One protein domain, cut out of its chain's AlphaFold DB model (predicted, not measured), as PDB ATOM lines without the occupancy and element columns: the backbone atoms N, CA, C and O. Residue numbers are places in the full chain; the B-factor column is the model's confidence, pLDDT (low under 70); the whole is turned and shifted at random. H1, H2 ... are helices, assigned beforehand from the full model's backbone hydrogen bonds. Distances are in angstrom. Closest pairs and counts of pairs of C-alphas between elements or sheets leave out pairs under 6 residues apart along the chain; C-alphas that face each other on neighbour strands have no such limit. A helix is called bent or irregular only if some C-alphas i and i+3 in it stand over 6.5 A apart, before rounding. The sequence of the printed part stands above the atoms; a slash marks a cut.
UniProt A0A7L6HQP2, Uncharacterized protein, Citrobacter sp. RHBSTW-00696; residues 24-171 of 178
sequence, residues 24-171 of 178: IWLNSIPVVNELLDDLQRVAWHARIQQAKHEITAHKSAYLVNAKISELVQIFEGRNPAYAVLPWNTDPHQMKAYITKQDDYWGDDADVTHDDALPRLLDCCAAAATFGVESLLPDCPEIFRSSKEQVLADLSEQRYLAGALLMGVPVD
ATOM      1  N   ILE A  24      -6.090   9.024 122.362       82.81
ATOM      2  CA  ILE A  24      -6.331   8.703 123.771       82.81
ATOM      3  C   ILE A  24      -6.164   7.197 123.987       82.81
ATOM      4  O   ILE A  24      -6.728   6.375 123.267       82.81
ATOM      5  N   TRP A  25      -5.417   6.827 125.022       81.56
ATOM      6  CA  TRP A  25      -5.103   5.442 125.344       81.56
ATOM      7  C   TRP A  25      -6.208   4.758 126.152       81.56
ATOM      8  O   TRP A  25      -6.304   4.950 127.363       81.56
ATOM      9  N   LEU A  26      -6.982   3.874 125.515       82.94
ATOM     10  CA  LEU A  26      -8.052   3.107 126.176       82.94
ATOM     11  C   LEU A  26      -7.532   1.966 127.071       82.94
ATOM     12  O   LEU A  26      -8.301   1.224 127.669       82.94
ATOM     13  N   ASN A  27      -6.215   1.809 127.174       75.31
ATOM     14  CA  ASN A  27      -5.577   0.811 128.039       75.31
ATOM     15  C   ASN A  27      -5.046   1.417 129.337       75.31
ATOM     16  O   ASN A  27      -4.369   0.745 130.110       75.31
ATOM     17  N   SER A  28      -5.327   2.699 129.556       86.31
ATOM     18  CA  SER A  28      -5.057   3.388 130.803       86.31
ATOM     19  C   SER A  28      -6.262   3.225 131.727       86.31
ATOM     20  O   SER A  28      -7.362   3.662 131.390       86.31
ATOM     21  N   ILE A  29      -6.051   2.615 132.896       90.62
ATOM     22  CA  ILE A  29      -7.078   2.482 133.944       90.62
ATOM     23  C   ILE A  29      -7.702   3.843 134.300       90.62
ATOM     24  O   ILE A  29      -8.931   3.929 134.306       90.62
ATOM     25  N   PRO A  30      -6.919   4.926 134.495       91.19
ATOM     26  CA  PRO A  30      -7.474   6.266 134.676       91.19
ATOM     27  C   PRO A  30      -8.431   6.711 133.564       91.19
ATOM     28  O   PRO A  30      -9.499   7.232 133.870       91.19
ATOM     29  N   VAL A  31      -8.094   6.459 132.292       91.81
ATOM     30  CA  VAL A  31      -8.943   6.834 131.144       91.81
ATOM     31  C   VAL A  31     -10.247   6.040 131.148       91.81
ATOM     32  O   VAL A  31     -11.319   6.614 130.986       91.81
ATOM     33  N   VAL A  32     -10.182   4.721 131.360       93.50
ATOM     34  CA  VAL A  32     -11.389   3.880 131.436       93.50
ATOM     35  C   VAL A  32     -12.270   4.304 132.611       93.50
ATOM     36  O   VAL A  32     -13.482   4.434 132.453       93.50
ATOM     37  N   ASN A  33     -11.676   4.580 133.772       95.62
ATOM     38  CA  ASN A  33     -12.408   5.070 134.933       95.62
ATOM     39  C   ASN A  33     -13.055   6.442 134.675       95.62
ATOM     40  O   ASN A  33     -14.198   6.640 135.071       95.62
ATOM     41  N   GLU A  34     -12.374   7.366 133.993       95.75
ATOM     42  CA  GLU A  34     -12.933   8.674 133.617       95.75
ATOM     43  C   GLU A  34     -14.141   8.528 132.679       95.75
ATOM     44  O   GLU A  34     -15.185   9.127 132.924       95.75
ATOM     45  N   LEU A  35     -14.060   7.654 131.670       96.75
ATOM     46  CA  LEU A  35     -15.178   7.378 130.760       96.75
ATOM     47  C   LEU A  35     -16.414   6.824 131.484       96.75
ATOM     48  O   LEU A  35     -17.549   7.177 131.150       96.75
ATOM     49  N   LEU A  36     -16.202   5.947 132.466       97.81
ATOM     50  CA  LEU A  36     -17.283   5.381 133.271       97.81
ATOM     51  C   LEU A  36     -17.830   6.384 134.297       97.81
ATOM     52  O   LEU A  36     -19.036   6.401 134.543       97.81
ATOM     53  N   ASP A  37     -16.983   7.244 134.865       97.94
ATOM     54  CA  ASP A  37     -17.421   8.352 135.722       97.94
ATOM     55  C   ASP A  37     -18.299   9.331 134.931       97.94
ATOM     56  O   ASP A  37     -19.378   9.709 135.387       97.94
ATOM     57  N   ASP A  38     -17.916   9.665 133.698       98.12
ATOM     58  CA  ASP A  38     -18.724  10.482 132.789       98.12
ATOM     59  C   ASP A  38     -20.091   9.853 132.492       98.12
ATOM     60  O   ASP A  38     -21.109  10.553 132.478       98.12
ATOM     61  N   LEU A  39     -20.148   8.533 132.285       98.75
ATOM     62  CA  LEU A  39     -21.414   7.815 132.128       98.75
ATOM     63  C   LEU A  39     -22.298   7.953 133.373       98.75
ATOM     64  O   LEU A  39     -23.473   8.316 133.257       98.75
ATOM     65  N   GLN A  40     -21.736   7.706 134.556       98.56
ATOM     66  CA  GLN A  40     -22.457   7.838 135.822       98.56
ATOM     67  C   GLN A  40     -22.929   9.274 136.060       98.56
ATOM     68  O   GLN A  40     -24.062   9.477 136.496       98.56
ATOM     69  N   ARG A  41     -22.124  10.284 135.709       98.44
ATOM     70  CA  ARG A  41     -22.531  11.695 135.761       98.44
ATOM     71  C   ARG A  41     -23.716  11.966 134.843       98.44
ATOM     72  O   ARG A  41     -24.686  12.577 135.287       98.44
ATOM     73  N   VAL A  42     -23.684  11.506 133.591       98.56
ATOM     74  CA  VAL A  42     -24.813  11.676 132.659       98.56
ATOM     75  C   VAL A  42     -26.088  11.043 133.223       98.56
ATOM     76  O   VAL A  42     -27.130  11.703 133.239       98.56
ATOM     77  N   ALA A  43     -26.006   9.816 133.740       98.50
ATOM     78  CA  ALA A  43     -27.141   9.125 134.353       98.50
ATOM     79  C   ALA A  43     -27.670   9.854 135.598       98.50
ATOM     80  O   ALA A  43     -28.873  10.109 135.707       98.50
ATOM     81  N   TRP A  44     -26.775  10.288 136.486       98.38
ATOM     82  CA  TRP A  44     -27.104  11.079 137.670       98.38
ATOM     83  C   TRP A  44     -27.851  12.368 137.308       98.38
ATOM     84  O   TRP A  44     -28.929  12.659 137.834       98.38
ATOM     85  N   HIS A  45     -27.302  13.142 136.367       98.38
ATOM     86  CA  HIS A  45     -27.890  14.399 135.916       98.38
ATOM     87  C   HIS A  45     -29.255  14.187 135.254       98.38
ATOM     88  O   HIS A  45     -30.207  14.893 135.598       98.38
ATOM     89  N   ALA A  46     -29.375  13.204 134.359       98.12
ATOM     90  CA  ALA A  46     -30.641  12.869 133.712       98.12
ATOM     91  C   ALA A  46     -31.708  12.474 134.746       98.12
ATOM     92  O   ALA A  46     -32.842  12.961 134.686       98.12
ATOM     93  N   ARG A  47     -31.339  11.673 135.757       97.50
ATOM     94  CA  ARG A  47     -32.282  11.250 136.796       97.50
ATOM     95  C   ARG A  47     -32.731  12.403 137.688       97.50
ATOM     96  O   ARG A  47     -33.923  12.481 137.991       97.50
ATOM     97  N   ILE A  48     -31.835  13.329 138.042       97.56
ATOM     98  CA  ILE A  48     -32.199  14.561 138.765       97.56
ATOM     99  C   ILE A  48     -33.179  15.407 137.947       97.56
ATOM    100  O   ILE A  48     -34.199  15.837 138.482       97.56
ATOM    101  N   GLN A  49     -32.894  15.645 136.663       97.75
ATOM    102  CA  GLN A  49     -33.774  16.434 135.792       97.75
ATOM    103  C   GLN A  49     -35.160  15.788 135.671       97.75
ATOM    104  O   GLN A  49     -36.181  16.475 135.732       97.75
ATOM    105  N   GLN A  50     -35.214  14.459 135.567       97.31
ATOM    106  CA  GLN A  50     -36.469  13.715 135.567       97.31
ATOM    107  C   GLN A  50     -37.217  13.852 136.901       97.31
ATOM    108  O   GLN A  50     -38.424  14.087 136.897       97.31
ATOM    109  N   ALA A  51     -36.525  13.725 138.039       95.12
ATOM    110  CA  ALA A  51     -37.125  13.860 139.372       95.12
ATOM    111  C   ALA A  51     -37.676  15.276 139.624       95.12
ATOM    112  O   ALA A  51     -38.666  15.444 140.325       95.12
ATOM    113  N   LYS A  52     -37.070  16.291 138.999       96.19
ATOM    114  CA  LYS A  52     -37.542  17.683 139.010       96.19
ATOM    115  C   LYS A  52     -38.617  17.990 137.964       96.19
ATOM    116  O   LYS A  52     -39.039  19.138 137.857       96.19
ATOM    117  N   HIS A  53     -39.052  16.997 137.186       96.44
ATOM    118  CA  HIS A  53     -39.986  17.154 136.067       96.44
ATOM    119  C   HIS A  53     -39.499  18.104 134.951       96.44
ATOM    120  O   HIS A  53     -40.304  18.616 134.176       96.44
ATOM    121  N   GLU A  54     -38.185  18.321 134.835       97.94
ATOM    122  CA  GLU A  54     -37.571  19.139 133.778       97.94
ATOM    123  C   GLU A  54     -37.499  18.375 132.445       97.94
ATOM    124  O   GLU A  54     -37.580  18.971 131.369       97.94
ATOM    125  N   ILE A  55     -37.378  17.045 132.511       98.31
ATOM    126  CA  ILE A  55     -37.398  16.146 131.352       98.31
ATOM    127  C   ILE A  55     -38.326  14.951 131.598       98.31
ATOM    128  O   ILE A  55     -38.624  14.583 132.734       98.31
ATOM    129  N   THR A  56     -38.768  14.309 130.517       98.19
ATOM    130  CA  THR A  56     -39.554  13.071 130.596       98.19
ATOM    131  C   THR A  56     -38.665  11.863 130.896       98.19
ATOM    132  O   THR A  56     -37.472  11.868 130.591       98.19
ATOM    133  N   ALA A  57     -39.259  10.779 131.406       97.00
ATOM    134  CA  ALA A  57     -38.564   9.499 131.575       97.00
ATOM    135  C   ALA A  57     -37.953   8.990 130.257       97.00
ATOM    136  O   ALA A  57     -36.820   8.522 130.232       97.00
ATOM    137  N   HIS A  58     -38.663   9.166 129.137       97.75
ATOM    138  CA  HIS A  58     -38.146   8.815 127.814       97.75
ATOM    139  C   HIS A  58     -36.894   9.625 127.446       97.75
ATOM    140  O   HIS A  58     -35.930   9.070 126.923       97.75
ATOM    141  N   LYS A  59     -36.879  10.932 127.739       98.06
ATOM    142  CA  LYS A  59     -35.710  11.777 127.469       98.06
ATOM    143  C   LYS A  59     -34.529  11.418 128.373       98.06
ATOM    144  O   LYS A  59     -33.402  11.425 127.891       98.06
ATOM    145  N   SER A  60     -34.794  11.084 129.635       97.69
ATOM    146  CA  SER A  60     -33.789  10.579 130.576       97.69
ATOM    147  C   SER A  60     -33.122   9.308 130.037       97.69
ATOM    148  O   SER A  60     -31.915   9.304 129.799       97.69
ATOM    149  N   ALA A  61     -33.922   8.294 129.685       97.38
ATOM    150  CA  ALA A  61     -33.432   7.048 129.092       97.38
ATOM    151  C   ALA A  61     -32.657   7.280 127.784       97.38
ATOM    152  O   ALA A  61     -31.607   6.684 127.569       97.38
ATOM    153  N   TYR A  62     -33.124   8.193 126.923       98.06
ATOM    154  CA  TYR A  62     -32.410   8.559 125.699       98.06
ATOM    155  C   TYR A  62     -31.003   9.108 125.979       98.06
ATOM    156  O   TYR A  62     -30.065   8.739 125.279       98.06
ATOM    157  N   LEU A  63     -30.840   9.995 126.970       98.31
ATOM    158  CA  LEU A  63     -29.538  10.595 127.287       98.31
ATOM    159  C   LEU A  63     -28.540   9.540 127.774       98.31
ATOM    160  O   LEU A  63     -27.395   9.532 127.323       98.31
ATOM    161  N   VAL A  64     -28.991   8.631 128.640       98.25
ATOM    162  CA  VAL A  64     -28.166   7.525 129.143       98.25
ATOM    163  C   VAL A  64     -27.805   6.564 128.009       98.25
ATOM    164  O   VAL A  64     -26.624   6.321 127.772       98.25
ATOM    165  N   ASN A  65     -28.787   6.116 127.222       98.00
ATOM    166  CA  ASN A  65     -28.559   5.196 126.103       98.00
ATOM    167  C   ASN A  65     -27.668   5.794 125.007       98.00
ATOM    168  O   ASN A  65     -26.897   5.071 124.375       98.00
ATOM    169  N   ALA A  66     -27.743   7.108 124.778       98.25
ATOM    170  CA  ALA A  66     -26.844   7.798 123.861       98.25
ATOM    171  C   ALA A  66     -25.392   7.745 124.360       98.25
ATOM    172  O   ALA A  66     -24.499   7.439 123.570       98.25
ATOM    173  N   LYS A  67     -25.157   7.965 125.664       98.38
ATOM    174  CA  LYS A  67     -23.814   7.861 126.253       98.38
ATOM    175  C   LYS A  67     -23.304   6.419 126.273       98.38
ATOM    176  O   LYS A  67     -22.149   6.190 125.930       98.38
ATOM    177  N   ILE A  68     -24.160   5.441 126.574       98.19
ATOM    178  CA  ILE A  68     -23.819   4.015 126.446       98.19
ATOM    179  C   ILE A  68     -23.412   3.698 125.001       98.19
ATOM    180  O   ILE A  68     -22.365   3.100 124.780       98.19
ATOM    181  N   SER A  69     -24.181   4.152 124.008       96.75
ATOM    182  CA  SER A  69     -23.881   3.915 122.587       96.75
ATOM    183  C   SER A  69     -22.550   4.536 122.149       96.75
ATOM    184  O   SER A  69     -21.820   3.934 121.362       96.75
ATOM    185  N   GLU A  70     -22.220   5.726 122.654       95.88
ATOM    186  CA  GLU A  70     -20.919   6.371 122.446       95.88
ATOM    187  C   GLU A  70     -19.779   5.517 123.022       95.88
ATOM    188  O   GLU A  70     -18.811   5.223 122.321       95.88
ATOM    189  N   LEU A  71     -19.914   5.065 124.273       95.25
ATOM    190  CA  LEU A  71     -18.907   4.229 124.925       95.25
ATOM    191  C   LEU A  71     -18.758   2.865 124.248       95.25
ATOM    192  O   LEU A  71     -17.635   2.400 124.079       95.25
ATOM    193  N   VAL A  72     -19.848   2.254 123.775       93.75
ATOM    194  CA  VAL A  72     -19.793   1.029 122.962       93.75
ATOM    195  C   VAL A  72     -18.912   1.244 121.730       93.75
ATOM    196  O   VAL A  72     -18.040   0.428 121.454       93.75
ATOM    197  N   GLN A  73     -19.070   2.358 121.008       91.19
ATOM    198  CA  GLN A  73     -18.214   2.652 119.852       91.19
ATOM    199  C   GLN A  73     -16.740   2.834 120.241       91.19
ATOM    200  O   GLN A  73     -15.861   2.450 119.471       91.19
ATOM    201  N   ILE A  74     -16.465   3.402 121.416       91.50
ATOM    202  CA  ILE A  74     -15.103   3.569 121.937       91.50
ATOM    203  C   ILE A  74     -14.480   2.209 122.281       91.50
ATOM    204  O   ILE A  74     -13.419   1.883 121.754       91.50
ATOM    205  N   PHE A  75     -15.149   1.399 123.105       89.75
ATOM    206  CA  PHE A  75     -14.644   0.096 123.556       89.75
ATOM    207  C   PHE A  75     -14.602  -0.962 122.451       89.75
ATOM    208  O   PHE A  75     -13.842  -1.917 122.549       89.75
ATOM    209  N   GLU A  76     -15.356  -0.781 121.367       87.75
ATOM    210  CA  GLU A  76     -15.237  -1.618 120.170       87.75
ATOM    211  C   GLU A  76     -14.162  -1.130 119.181       87.75
ATOM    212  O   GLU A  76     -14.069  -1.650 118.070       87.75
ATOM    213  N   GLY A  77     -13.382  -0.102 119.536       84.44
ATOM    214  CA  GLY A  77     -12.319   0.437 118.682       84.44
ATOM    215  C   GLY A  77     -12.829   1.153 117.424       84.44
ATOM    216  O   GLY A  77     -12.072   1.362 116.478       84.44
ATOM    217  N   ARG A  78     -14.112   1.535 117.390       86.94
ATOM    218  CA  ARG A  78     -14.744   2.237 116.257       86.94
ATOM    219  C   ARG A  78     -14.599   3.758 116.344       86.94
ATOM    220  O   ARG A  78     -14.896   4.450 115.372       86.94
ATOM    221  N   ASN A  79     -14.154   4.286 117.486       87.44
ATOM    222  CA  ASN A  79     -13.930   5.715 117.677       87.44
ATOM    223  C   ASN A  79     -12.486   6.113 117.291       87.44
ATOM    224  O   ASN A  79     -11.545   5.659 117.942       87.44
ATOM    225  N   PRO A  80     -12.286   6.995 116.292       83.44
ATOM    226  CA  PRO A  80     -10.954   7.349 115.789       83.44
ATOM    227  C   PRO A  80     -10.091   8.146 116.778       83.44
ATOM    228  O   PRO A  80      -8.884   8.256 116.563       83.44
ATOM    229  N   ALA A  81     -10.681   8.705 117.841       87.31
ATOM    230  CA  ALA A  81      -9.946   9.439 118.868       87.31
ATOM    231  C   ALA A  81      -9.192   8.523 119.849       87.31
ATOM    232  O   ALA A  81      -8.343   9.013 120.594       87.31
ATOM    233  N   TYR A  82      -9.486   7.217 119.861       86.75
ATOM    234  CA  TYR A  82      -8.946   6.268 120.835       86.75
ATOM    235  C   TYR A  82      -8.031   5.227 120.188       86.75
ATOM    236  O   TYR A  82      -8.259   4.773 119.067       86.75
ATOM    237  N   ALA A  83      -7.005   4.823 120.931       82.69
ATOM    238  CA  ALA A  83      -6.114   3.716 120.618       82.69
ATOM    239  C   ALA A  83      -6.265   2.593 121.656       82.69
ATOM    240  O   ALA A  83      -6.338   2.841 122.862       82.69
ATOM    241  N   VAL A  84      -6.301   1.347 121.181       74.88
ATOM    242  CA  VAL A  84      -6.636   0.134 121.950       74.88
ATOM    243  C   VAL A  84      -5.518  -0.912 121.850       74.88
ATOM    244  O   VAL A  84      -4.910  -1.063 120.795       74.88
ATOM    245  N   LEU A  85      -5.222  -1.624 122.949       63.31
ATOM    246  CA  LEU A  85      -4.286  -2.762 122.986       63.31
ATOM    247  C   LEU A  85      -4.987  -4.021 122.460       63.31
ATOM    248  O   LEU A  85      -6.215  -4.053 122.431       63.31
ATOM    249  N   PRO A  86      -4.245  -5.095 122.129       60.19
ATOM    250  CA  PRO A  86      -4.786  -6.297 121.498       60.19
ATOM    251  C   PRO A  86      -6.043  -6.890 122.155       60.19
ATOM    252  O   PRO A  86      -6.976  -7.252 121.442       60.19
ATOM    253  N   TRP A  87      -6.123  -6.917 123.491       70.00
ATOM    254  CA  TRP A  87      -7.318  -7.400 124.204       70.00
ATOM    255  C   TRP A  87      -8.574  -6.560 123.904       70.00
ATOM    256  O   TRP A  87      -9.667  -7.100 123.783       70.00
ATOM    257  N   ASN A  88      -8.392  -5.251 123.700       64.06
ATOM    258  CA  ASN A  88      -9.436  -4.283 123.354       64.06
ATOM    259  C   ASN A  88      -9.608  -4.090 121.832       64.06
ATOM    260  O   ASN A  88     -10.543  -3.421 121.403       64.06
ATOM    261  N   THR A  89      -8.719  -4.648 120.999       64.94
ATOM    262  CA  THR A  89      -8.868  -4.611 119.529       64.94
ATOM    263  C   THR A  89      -9.851  -5.645 118.998       64.94
ATOM    264  O   THR A  89     -10.355  -5.476 117.890       64.94
ATOM    265  N   ASP A  90     -10.120  -6.703 119.768       77.25
ATOM    266  CA  ASP A  90     -11.114  -7.713 119.427       77.25
ATOM    267  C   ASP A  90     -12.314  -7.593 120.377       77.25
ATOM    268  O   ASP A  90     -12.303  -8.164 121.476       77.25
ATOM    269  N   PRO A  91     -13.387  -6.890 119.959       75.81
ATOM    270  CA  PRO A  91     -14.613  -6.801 120.735       75.81
ATOM    271  C   PRO A  91     -15.166  -8.172 121.105       75.81
ATOM    272  O   PRO A  91     -15.839  -8.299 122.129       75.81
ATOM    273  N   HIS A  92     -14.890  -9.208 120.302       85.38
ATOM    274  CA  HIS A  92     -15.370 -10.539 120.606       85.38
ATOM    275  C   HIS A  92     -14.698 -11.156 121.821       85.38
ATOM    276  O   HIS A  92     -15.400 -11.819 122.586       85.38
ATOM    277  N   GLN A  93     -13.411 -10.896 122.049       87.19
ATOM    278  CA  GLN A  93     -12.701 -11.368 123.239       87.19
ATOM    279  C   GLN A  93     -13.197 -10.670 124.503       87.19
ATOM    280  O   GLN A  93     -13.560 -11.352 125.461       87.19
ATOM    281  N   MET A  94     -13.309  -9.340 124.480       88.06
ATOM    282  CA  MET A  94     -13.834  -8.569 125.611       88.06
ATOM    283  C   MET A  94     -15.269  -8.996 125.962       88.06
ATOM    284  O   MET A  94     -15.554  -9.347 127.104       88.06
ATOM    285  N   LYS A  95     -16.178  -9.054 124.980       89.62
ATOM    286  CA  LYS A  95     -17.570  -9.488 125.199       89.62
ATOM    287  C   LYS A  95     -17.657 -10.949 125.660       89.62
ATOM    288  O   LYS A  95     -18.446 -11.273 126.546       89.62
ATOM    289  N   ALA A  96     -16.815 -11.839 125.128       89.69
ATOM    290  CA  ALA A  96     -16.733 -13.229 125.588       89.69
ATOM    291  C   ALA A  96     -16.182 -13.353 127.017       89.69
ATOM    292  O   ALA A  96     -16.486 -14.321 127.707       89.69
ATOM    293  N   TYR A  97     -15.351 -12.412 127.465       90.00
ATOM    294  CA  TYR A  97     -14.895 -12.350 128.849       90.00
ATOM    295  C   TYR A  97     -16.000 -11.844 129.779       90.00
ATOM    296  O   TYR A  97     -16.259 -12.481 130.795       90.00
ATOM    297  N   ILE A  98     -16.688 -10.763 129.396       90.88
ATOM    298  CA  ILE A  98     -17.806 -10.157 130.138       90.88
ATOM    299  C   ILE A  98     -18.962 -11.157 130.331       90.88
ATOM    300  O   ILE A  98     -19.482 -11.305 131.433       90.88
ATOM    301  N   THR A  99     -19.331 -11.897 129.281       89.00
ATOM    302  CA  THR A  99     -20.395 -12.924 129.343       89.00
ATOM    303  C   THR A  99     -20.091 -14.076 130.300       89.00
ATOM    304  O   THR A  99     -21.026 -14.703 130.773       89.00
ATOM    305  N   LYS A 100     -18.817 -14.356 130.605       88.75
ATOM    306  CA  LYS A 100     -18.404 -15.436 131.523       88.75
ATOM    307  C   LYS A 100     -18.370 -15.020 132.996       88.75
ATOM    308  O   LYS A 100     -17.948 -15.809 133.835       88.75
ATOM    309  N   GLN A 101     -18.722 -13.774 133.308       86.88
ATOM    310  CA  GLN A 101     -18.706 -13.249 134.675       86.88
ATOM    311  C   GLN A 101     -20.029 -13.560 135.376       86.88
ATOM    312  O   GLN A 101     -20.792 -12.652 135.688       86.88
ATOM    313  N   ASP A 102     -20.318 -14.841 135.599       74.94
ATOM    314  CA  ASP A 102     -21.609 -15.290 136.143       74.94
ATOM    315  C   ASP A 102     -21.933 -14.621 137.496       74.94
ATOM    316  O   ASP A 102     -23.054 -14.166 137.718       74.94
ATOM    317  N   ASP A 103     -20.921 -14.453 138.356       78.31
ATOM    318  CA  ASP A 103     -21.055 -13.800 139.668       78.31
ATOM    319  C   ASP A 103     -21.379 -12.294 139.581       78.31
ATOM    320  O   ASP A 103     -21.831 -11.707 140.563       78.31
ATOM    321  N   TYR A 104     -21.148 -11.650 138.431       82.00
ATOM    322  CA  TYR A 104     -21.413 -10.221 138.248       82.00
ATOM    323  C   TYR A 104     -22.892  -9.932 137.974       82.00
ATOM    324  O   TYR A 104     -23.428  -8.944 138.473       82.00
ATOM    325  N   TRP A 105     -23.557 -10.774 137.179       81.88
ATOM    326  CA  TRP A 105     -24.914 -10.490 136.703       81.88
ATOM    327  C   TRP A 105     -25.966 -10.688 137.788       81.88
ATOM    328  O   TRP A 105     -26.934  -9.933 137.834       81.88
ATOM    329  N   GLY A 106     -25.770 -11.673 138.672       67.69
ATOM    330  CA  GLY A 106     -26.657 -11.912 139.815       67.69
ATOM    331  C   GLY A 106     -28.117 -12.200 139.438       67.69
ATOM    332  O   GLY A 106     -28.987 -12.175 140.310       67.69
ATOM    333  N   ASP A 107     -28.392 -12.460 138.159       70.44
ATOM    334  CA  ASP A 107     -29.703 -12.765 137.607       70.44
ATOM    335  C   ASP A 107     -29.623 -13.941 136.621       70.44
ATOM    336  O   ASP A 107     -28.550 -14.320 136.154       70.44
ATOM    337  N   ASP A 108     -30.778 -14.539 136.328       65.62
ATOM    338  CA  ASP A 108     -30.896 -15.686 135.417       65.62
ATOM    339  C   ASP A 108     -30.974 -15.259 133.933       65.62
ATOM    340  O   ASP A 108     -31.349 -16.061 133.075       65.62
ATOM    341  N   ALA A 109     -30.726 -13.985 133.603       70.62
ATOM    342  CA  ALA A 109     -30.924 -13.496 132.244       70.62
ATOM    343  C   ALA A 109     -29.692 -13.773 131.377       70.62
ATOM    344  O   ALA A 109     -28.639 -13.162 131.572       70.62
ATOM    345  N   ASP A 110     -29.869 -14.614 130.353       74.12
ATOM    346  CA  ASP A 110     -28.836 -14.949 129.371       74.12
ATOM    347  C   ASP A 110     -28.214 -13.680 128.757       74.12
ATOM    348  O   ASP A 110     -28.838 -12.960 127.971       74.12
ATOM    349  N   VAL A 111     -26.960 -13.395 129.112       78.88
ATOM    350  CA  VAL A 111     -26.186 -12.310 128.504       78.88
ATOM    351  C   VAL A 111     -25.683 -12.801 127.155       78.88
ATOM    352  O   VAL A 111     -24.822 -13.680 127.070       78.88
ATOM    353  N   THR A 112     -26.207 -12.229 126.074       84.75
ATOM    354  CA  THR A 112     -25.695 -12.521 124.737       84.75
ATOM    355  C   THR A 112     -24.394 -11.769 124.485       84.75
ATOM    356  O   THR A 112     -24.072 -10.776 125.138       84.75
ATOM    357  N   HIS A 113     -23.635 -12.231 123.495       83.19
ATOM    358  CA  HIS A 113     -22.403 -11.568 123.080       83.19
ATOM    359  C   HIS A 113     -22.644 -10.111 122.646       83.19
ATOM    360  O   HIS A 113     -21.895  -9.220 123.047       83.19
ATOM    361  N   ASP A 114     -23.721  -9.860 121.900       86.00
ATOM    362  CA  ASP A 114     -24.054  -8.530 121.385       86.00
ATOM    363  C   ASP A 114     -24.485  -7.561 122.494       86.00
ATOM    364  O   ASP A 114     -24.129  -6.380 122.448       86.00
ATOM    365  N   ASP A 115     -25.163  -8.070 123.524       88.44
ATOM    366  CA  ASP A 115     -25.696  -7.259 124.621       88.44
ATOM    367  C   ASP A 115     -24.718  -7.101 125.792       88.44
ATOM    368  O   ASP A 115     -24.906  -6.216 126.623       88.44
ATOM    369  N   ALA A 116     -23.652  -7.903 125.855       90.62
ATOM    370  CA  ALA A 116     -22.716  -7.940 126.979       90.62
ATOM    371  C   ALA A 116     -22.140  -6.565 127.345       90.62
ATOM    372  O   ALA A 116     -22.167  -6.154 128.505       90.62
ATOM    373  N   LEU A 117     -21.633  -5.841 126.347       92.38
ATOM    374  CA  LEU A 117     -21.018  -4.531 126.553       92.38
ATOM    375  C   LEU A 117     -22.062  -3.439 126.866       92.38
ATOM    376  O   LEU A 117     -21.881  -2.745 127.866       92.38
ATOM    377  N   PRO A 118     -23.157  -3.282 126.090       94.62
ATOM    378  CA  PRO A 118     -24.245  -2.378 126.462       94.62
ATOM    379  C   PRO A 118     -24.794  -2.633 127.868       94.62
ATOM    380  O   PRO A 118     -24.987  -1.680 128.615       94.62
ATOM    381  N   ARG A 119     -24.995  -3.900 128.248       93.38
ATOM    382  CA  ARG A 119     -25.539  -4.286 129.554       93.38
ATOM    383  C   ARG A 119     -24.576  -3.973 130.695       93.38
ATOM    384  O   ARG A 119     -25.006  -3.430 131.702       93.38
ATOM    385  N   LEU A 120     -23.277  -4.232 130.526       95.38
ATOM    386  CA  LEU A 120     -22.259  -3.848 131.513       95.38
ATOM    387  C   LEU A 120     -22.259  -2.331 131.769       95.38
ATOM    388  O   LEU A 120     -22.207  -1.875 132.913       95.38
ATOM    389  N   LEU A 121     -22.329  -1.540 130.696       97.12
ATOM    390  CA  LEU A 121     -22.384  -0.081 130.787       97.12
ATOM    391  C   LEU A 121     -23.706   0.392 131.408       97.12
ATOM    392  O   LEU A 121     -23.700   1.315 132.220       97.12
ATOM    393  N   ASP A 122     -24.823  -0.261 131.087       96.56
ATOM    394  CA  ASP A 122     -26.120   0.014 131.705       96.56
ATOM    395  C   ASP A 122     -26.100  -0.257 133.216       96.56
ATOM    396  O   ASP A 122     -26.513   0.606 133.986       96.56
ATOM    397  N   CYS A 123     -25.507  -1.367 133.674       94.88
ATOM    398  CA  CYS A 123     -25.310  -1.647 135.102       94.88
ATOM    399  C   CYS A 123     -24.491  -0.543 135.798       94.88
ATOM    400  O   CYS A 123     -24.865  -0.066 136.873       94.88
ATOM    401  N   CYS A 124     -23.412  -0.075 135.160       97.06
ATOM    402  CA  CYS A 124     -22.607   1.035 135.673       97.06
ATOM    403  C   CYS A 124     -23.426   2.337 135.798       97.06
ATOM    404  O   CYS A 124     -23.336   3.037 136.811       97.06
ATOM    405  N   ALA A 125     -24.261   2.649 134.801       97.81
ATOM    406  CA  ALA A 125     -25.151   3.811 134.806       97.81
ATOM    407  C   ALA A 125     -26.306   3.678 135.819       97.81
ATOM    408  O   ALA A 125     -26.709   4.666 136.446       97.81
ATOM    409  N   ALA A 126     -26.831   2.467 136.008       96.06
ATOM    410  CA  ALA A 126     -27.933   2.172 136.913       96.06
ATOM    411  C   ALA A 126     -27.576   2.501 138.368       96.06
ATOM    412  O   ALA A 126     -28.411   3.058 139.079       96.06
ATOM    413  N   ALA A 127     -26.321   2.282 138.781       95.81
ATOM    414  CA  ALA A 127     -25.825   2.675 140.103       95.81
ATOM    415  C   ALA A 127     -26.075   4.166 140.405       95.81
ATOM    416  O   ALA A 127     -26.518   4.527 141.495       95.81
ATOM    417  N   ALA A 128     -25.871   5.043 139.416       97.31
ATOM    418  CA  ALA A 128     -26.141   6.471 139.559       97.31
ATOM    419  C   ALA A 128     -27.638   6.787 139.619       97.31
ATOM    420  O   ALA A 128     -28.058   7.641 140.402       97.31
ATOM    421  N   THR A 129     -28.448   6.079 138.832       96.00
ATOM    422  CA  THR A 129     -29.909   6.216 138.857       96.00
ATOM    423  C   THR A 129     -30.477   5.837 140.225       96.00
ATOM    424  O   THR A 129     -31.183   6.644 140.832       96.00
ATOM    425  N   PHE A 130     -30.108   4.663 140.741       95.19
ATOM    426  CA  PHE A 130     -30.527   4.199 142.064       95.19
ATOM    427  C   PHE A 130     -29.985   5.087 143.182       95.19
ATOM    428  O   PHE A 130     -30.713   5.402 144.122       95.19
ATOM    429  N   GLY A 131     -28.746   5.567 143.054       96.62
ATOM    430  CA  GLY A 131     -28.174   6.526 143.989       96.62
ATOM    431  C   GLY A 131     -29.017   7.796 144.106       96.62
ATOM    432  O   GLY A 131     -29.330   8.213 145.219       96.62
ATOM    433  N   VAL A 132     -29.471   8.373 142.987       96.75
ATOM    434  CA  VAL A 132     -30.384   9.531 143.020       96.75
ATOM    435  C   VAL A 132     -31.700   9.168 143.694       96.75
ATOM    436  O   VAL A 132     -32.125   9.880 144.598       96.75
ATOM    437  N   GLU A 133     -32.331   8.073 143.273       95.38
ATOM    438  CA  GLU A 133     -33.628   7.633 143.801       95.38
ATOM    439  C   GLU A 133     -33.595   7.412 145.311       95.38
ATOM    440  O   GLU A 133     -34.481   7.894 146.013       95.38
ATOM    441  N   SER A 134     -32.535   6.781 145.819       96.69
ATOM    442  CA  SER A 134     -32.342   6.512 147.245       96.69
ATOM    443  C   SER A 134     -32.267   7.780 148.107       96.69
ATOM    444  O   SER A 134     -32.572   7.734 149.300       96.69
ATOM    445  N   LEU A 135     -31.888   8.915 147.505       96.12
ATOM    446  CA  LEU A 135     -31.705  10.210 148.163       96.12
ATOM    447  C   LEU A 135     -32.912  11.143 147.995       96.12
ATOM    448  O   LEU A 135     -32.926  12.230 148.581       96.12
ATOM    449  N   LEU A 136     -33.915  10.759 147.200       94.38
ATOM    450  CA  LEU A 136     -35.116  11.569 147.029       94.38
ATOM    451  C   LEU A 136     -35.990  11.543 148.300       94.38
ATOM    452  O   LEU A 136     -36.050  10.526 148.998       94.38
ATOM    453  N   PRO A 137     -36.704  12.644 148.618       89.94
ATOM    454  CA  PRO A 137     -37.509  12.737 149.840       89.94
ATOM    455  C   PRO A 137     -38.626  11.689 149.949       89.94
ATOM    456  O   PRO A 137     -39.007  11.306 151.053       89.94
ATOM    457  N   ASP A 138     -39.156  11.247 148.811       90.25
ATOM    458  CA  ASP A 138     -40.236  10.270 148.678       90.25
ATOM    459  C   ASP A 138     -39.746   8.813 148.630       90.25
ATOM    460  O   ASP A 138     -40.565   7.894 148.581       90.25
ATOM    461  N   CYS A 139     -38.432   8.580 148.712       93.56
ATOM    462  CA  CYS A 139     -37.864   7.237 148.765       93.56
ATOM    463  C   CYS A 139     -38.325   6.480 150.031       93.56
ATOM    464  O   CYS A 139     -38.149   7.005 151.144       93.56
ATOM    465  N   PRO A 140     -38.878   5.253 149.898       93.19
ATOM    466  CA  PRO A 140     -39.206   4.397 151.036       93.19
ATOM    467  C   PRO A 140     -37.987   4.135 151.926       93.19
ATOM    468  O   PRO A 140     -36.891   3.907 151.425       93.19
ATOM    469  N   GLU A 141     -38.174   4.091 153.250       92.38
ATOM    470  CA  GLU A 141     -37.058   3.948 154.206       92.38
ATOM    471  C   GLU A 141     -36.188   2.708 153.959       92.38
ATOM    472  O   GLU A 141     -34.980   2.769 154.157       92.38
ATOM    473  N   ILE A 142     -36.777   1.614 153.470       92.81
ATOM    474  CA  ILE A 142     -36.062   0.367 153.153       92.81
ATOM    475  C   ILE A 142     -35.075   0.493 151.980       92.81
ATOM    476  O   ILE A 142     -34.187  -0.343 151.860       92.81
ATOM    477  N   PHE A 143     -35.233   1.507 151.125       92.12
ATOM    478  CA  PHE A 143     -34.377   1.768 149.959       92.12
ATOM    479  C   PHE A 143     -33.558   3.056 150.115       92.12
ATOM    480  O   PHE A 143     -32.871   3.477 149.185       92.12
ATOM    481  N   ARG A 144     -33.657   3.721 151.270       95.19
ATOM    482  CA  ARG A 144     -32.966   4.979 151.525       95.19
ATOM    483  C   ARG A 144     -31.513   4.703 151.893       95.19
ATOM    484  O   ARG A 144     -31.243   4.000 152.863       95.19
ATOM    485  N   SER A 145     -30.600   5.340 151.173       95.31
ATOM    486  CA  SER A 145     -29.158   5.231 151.403       95.31
ATOM    487  C   SER A 145     -28.600   6.537 151.963       95.31
ATOM    488  O   SER A 145     -29.164   7.617 151.765       95.31
ATOM    489  N   SER A 146     -27.477   6.460 152.679       95.94
ATOM    490  CA  SER A 146     -26.709   7.660 153.018       95.94
ATOM    491  C   SER A 146     -25.936   8.167 151.800       95.94
ATOM    492  O   SER A 146     -25.700   7.436 150.838       95.94
ATOM    493  N   LYS A 147     -25.480   9.423 151.853       94.88
ATOM    494  CA  LYS A 147     -24.607   9.979 150.812       94.88
ATOM    495  C   LYS A 147     -23.325   9.154 150.671       94.88
ATOM    496  O   LYS A 147     -22.864   8.921 149.561       94.88
ATOM    497  N   GLU A 148     -22.747   8.738 151.792       97.06
ATOM    498  CA  GLU A 148     -21.514   7.959 151.837       97.06
ATOM    499  C   GLU A 148     -21.706   6.591 151.182       97.06
ATOM    500  O   GLU A 148     -20.841   6.161 150.426       97.06
ATOM    501  N   GLN A 149     -22.855   5.951 151.414       96.44
ATOM    502  CA  GLN A 149     -23.192   4.678 150.790       96.44
ATOM    503  C   GLN A 149     -23.364   4.828 149.279       96.44
ATOM    504  O   GLN A 149     -22.723   4.109 148.527       96.44
ATOM    505  N   VAL A 150     -24.098   5.845 148.820       97.06
ATOM    506  CA  VAL A 150     -24.247   6.114 147.380       97.06
ATOM    507  C   VAL A 150     -22.895   6.353 146.697       97.06
ATOM    508  O   VAL A 150     -22.662   5.872 145.593       97.06
ATOM    509  N   LEU A 151     -21.978   7.086 147.337       96.25
ATOM    510  CA  LEU A 151     -20.636   7.315 146.789       96.25
ATOM    511  C   LEU A 151     -19.792   6.033 146.732       96.25
ATOM    512  O   LEU A 151     -19.002   5.869 145.795       96.25
ATOM    513  N   ALA A 152     -19.950   5.147 147.718       96.12
ATOM    514  CA  ALA A 152     -19.309   3.840 147.727       96.12
ATOM    515  C   ALA A 152     -19.857   2.961 146.593       96.12
ATOM    516  O   ALA A 152     -19.061   2.496 145.782       96.12
ATOM    517  N   ASP A 153     -21.181   2.853 146.460       95.69
ATOM    518  CA  ASP A 153     -21.854   2.046 145.434       95.69
ATOM    519  C   ASP A 153     -21.490   2.513 144.012       95.69
ATOM    520  O   ASP A 153     -21.186   1.708 143.130       95.69
ATOM    521  N   LEU A 154     -21.454   3.835 143.787       96.56
ATOM    522  CA  LEU A 154     -21.003   4.429 142.523       96.56
ATOM    523  C   LEU A 154     -19.575   4.002 142.173       96.56
ATOM    524  O   LEU A 154     -19.295   3.628 141.033       96.56
ATOM    525  N   SER A 155     -18.673   4.076 143.152       95.81
ATOM    526  CA  SER A 155     -17.262   3.751 142.953       95.81
ATOM    527  C   SER A 155     -17.059   2.255 142.751       95.81
ATOM    528  O   SER A 155     -16.364   1.869 141.819       95.81
ATOM    529  N   GLU A 156     -17.719   1.419 143.553       95.19
ATOM    530  CA  GLU A 156     -17.696  -0.037 143.424       95.19
ATOM    531  C   GLU A 156     -18.139  -0.471 142.025       95.19
ATOM    532  O   GLU A 156     -17.380  -1.136 141.323       95.19
ATOM    533  N   GLN A 157     -19.313  -0.025 141.567       95.62
ATOM    534  CA  GLN A 157     -19.822  -0.405 140.247       95.62
ATOM    535  C   GLN A 157     -18.929   0.089 139.109       95.62
ATOM    536  O   GLN A 157     -18.703  -0.632 138.135       95.62
ATOM    537  N   ARG A 158     -18.349   1.286 139.248       95.75
ATOM    538  CA  ARG A 158     -17.391   1.819 138.277       95.75
ATOM    539  C   ARG A 158     -16.108   0.986 138.219       95.75
ATOM    540  O   ARG A 158     -15.610   0.717 137.129       95.75
ATOM    541  N   TYR A 159     -15.585   0.557 139.366       95.88
ATOM    542  CA  TYR A 159     -14.367  -0.253 139.439       95.88
ATOM    543  C   TYR A 159     -14.589  -1.675 138.938       95.88
ATOM    544  O   TYR A 159     -13.749  -2.184 138.200       95.88
ATOM    545  N   LEU A 160     -15.728  -2.290 139.268       95.50
ATOM    546  CA  LEU A 160     -16.118  -3.590 138.725       95.50
ATOM    547  C   LEU A 160     -16.222  -3.527 137.198       95.50
ATOM    548  O   LEU A 160     -15.549  -4.289 136.506       95.50
ATOM    549  N   ALA A 161     -16.989  -2.574 136.660       95.00
ATOM    550  CA  ALA A 161     -17.143  -2.425 135.216       95.00
ATOM    551  C   ALA A 161     -15.805  -2.138 134.515       95.00
ATOM    552  O   ALA A 161     -15.496  -2.754 133.495       95.00
ATOM    553  N   GLY A 162     -14.980  -1.251 135.078       94.25
ATOM    554  CA  GLY A 162     -13.662  -0.928 134.538       94.25
ATOM    555  C   GLY A 162     -12.707  -2.122 134.524       94.25
ATOM    556  O   GLY A 162     -12.063  -2.384 133.508       94.25
ATOM    557  N   ALA A 163     -12.663  -2.893 135.611       93.06
ATOM    558  CA  ALA A 163     -11.862  -4.108 135.705       93.06
ATOM    559  C   ALA A 163     -12.283  -5.148 134.656       93.06
ATOM    560  O   ALA A 163     -11.429  -5.737 133.987       93.06
ATOM    561  N   LEU A 164     -13.595  -5.318 134.453       92.50
ATOM    562  CA  LEU A 164     -14.139  -6.234 133.454       92.50
ATOM    563  C   LEU A 164     -13.818  -5.811 132.018       92.50
ATOM    564  O   LEU A 164     -13.396  -6.649 131.220       92.50
ATOM    565  N   LEU A 165     -13.955  -4.521 131.702       91.38
ATOM    566  CA  LEU A 165     -13.588  -3.967 130.395       91.38
ATOM    567  C   LEU A 165     -12.104  -4.177 130.088       91.38
ATOM    568  O   LEU A 165     -11.738  -4.486 128.959       91.38
ATOM    569  N   MET A 166     -11.250  -4.047 131.103       89.06
ATOM    570  CA  MET A 166      -9.802  -4.155 130.942       89.06
ATOM    571  C   MET A 166      -9.255  -5.576 131.105       89.06
ATOM    572  O   MET A 166      -8.064  -5.787 130.883       89.06
ATOM    573  N   GLY A 167     -10.089  -6.550 131.485       88.88
ATOM    574  CA  GLY A 167      -9.651  -7.926 131.732       88.88
ATOM    575  C   GLY A 167      -8.642  -8.044 132.881       88.88
ATOM    576  O   GLY A 167      -7.759  -8.899 132.839       88.88
ATOM    577  N   VAL A 168      -8.739  -7.170 133.889       89.75
ATOM    578  CA  VAL A 168      -7.837  -7.144 135.051       89.75
ATOM    579  C   VAL A 168      -8.596  -7.455 136.345       89.75
ATOM    580  O   VAL A 168      -9.797  -7.208 136.423       89.75
ATOM    581  N   PRO A 169      -7.925  -7.964 137.392       91.31
ATOM    582  CA  PRO A 169      -8.514  -8.053 138.724       91.31
ATOM    583  C   PRO A 169      -8.956  -6.683 139.255       91.31
ATOM    584  O   PRO A 169      -8.249  -5.687 139.087       91.31
ATOM    585  N   VAL A 170     -10.084  -6.653 139.968       92.69
ATOM    586  CA  VAL A 170     -10.662  -5.429 140.554       92.69
ATOM    587  C   VAL A 170      -9.675  -4.735 141.496       92.69
ATOM    588  O   VAL A 170      -9.523  -3.520 141.427       92.69
ATOM    589  N   ASP A 171      -8.925  -5.495 142.297       93.06
ATOM    590  CA  ASP A 171      -7.902  -4.942 143.194       93.06
ATOM    591  C   ASP A 171      -6.802  -4.183 142.439       93.06
ATOM    592  O   ASP A 171      -6.338  -3.141 142.904       93.06
TER     593      ASP A 171
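What this domain is: This is residues 24 to 171 of the 178 residues of an uncharacterized protein of Citrobacter sp. RHBSTW-00696 (UniProt A0A7L6HQP2). Two helical hairpins pack on each other with their helices crossed: H1 with H2 makes one, H6 with H7 the other. The short helices H3 and H4 lie at the end where H6 begins and H7 ends, while the four-residue H5 lies near H6. The printed part has 148 residues with seven named helices, H1 to H7 in chain order, and no named strand; the class is all helix. It is compact, with a radius of gyration of the C-alphas of 15.7 A, and its outline is elongated, spanning 47 by 31 by 29 A.

How they stand to each other: Begin at residues 24 to 25, which form a short pairing, as strands do, with residues 82 to 83, both stretches too short to be named strands. Next come H1, residues 29 to 51, and H2, residues 57 to 75, a hairpin with a shallow tilt of 10 degrees, opposite ways; their closest C-alphas, of Ala 46 and Ser 60, are 5.0 A apart. H3, residues 86 to 89, and H4, residues 91 to 98, only just touch, only at the corner, with 3 pairs of C-alphas within 8 A, the closest those of Asn 88 and Met 94 at 6.5 A. H5, residues 102 to 105, touches no helix but is near H6, residues 113 to 135. H6 is the hub, touching four helices. It touches H1 at a steep tilt of 54 degrees, the same way, closest at the C-alphas of Gln 40 and Ala 125, 5.0 A. Its residues 117 to 125 alone touch H2, closest at Ile 68 and Leu 121, C-alphas 6.1 A apart. Its residues 113 to 120 alone touch H4, closest at Lys 95 and Ala 116, C-alphas 5.7 A apart. H7, residues 147 to 166, forms a hairpin with H6, a shallow tilt of 10 degrees, opposite ways; the closest C-alphas, of Gly 131 and Val 150, are 5.2 A apart. H7 also touches H1 at a steep tilt of 46 degrees, closest at the C-alphas of Asn 33 and Gly 162, 6.1 A. Every O i to N i+4 pair is within hydrogen-bond range in H1, H2, H4 and H7, against 15 of 19 in H6; H3 and H5 are too short for such a pair.

Where its parts are: Find C-alpha 29 at (-7.078, 2.482, 133.944); from there H1 runs 32.6 A to C-alpha 51. H2 runs 26.9 A. H6 begins at C-alpha 113, (-22.403, -11.568, 123.080), and runs 34.5 A; it is irregular, with C-alphas 114 and 117 7.2 A apart, and has a kink of 31 degrees near residue 124. H7 runs 28.5 A to C-alpha 166 at (-9.802, -4.155, 130.942).

The domain as a whole: The C-alphas farthest apart, of Pro 86 and Asp 138, are 47.6 A apart. The printed part has no cut, and the link from H6 to H7, 11 residues, is long. Mean pLDDT of the printed part is 90.9; look for values under 70 at residues 85 to 86, 88 to 89, 106 and 108.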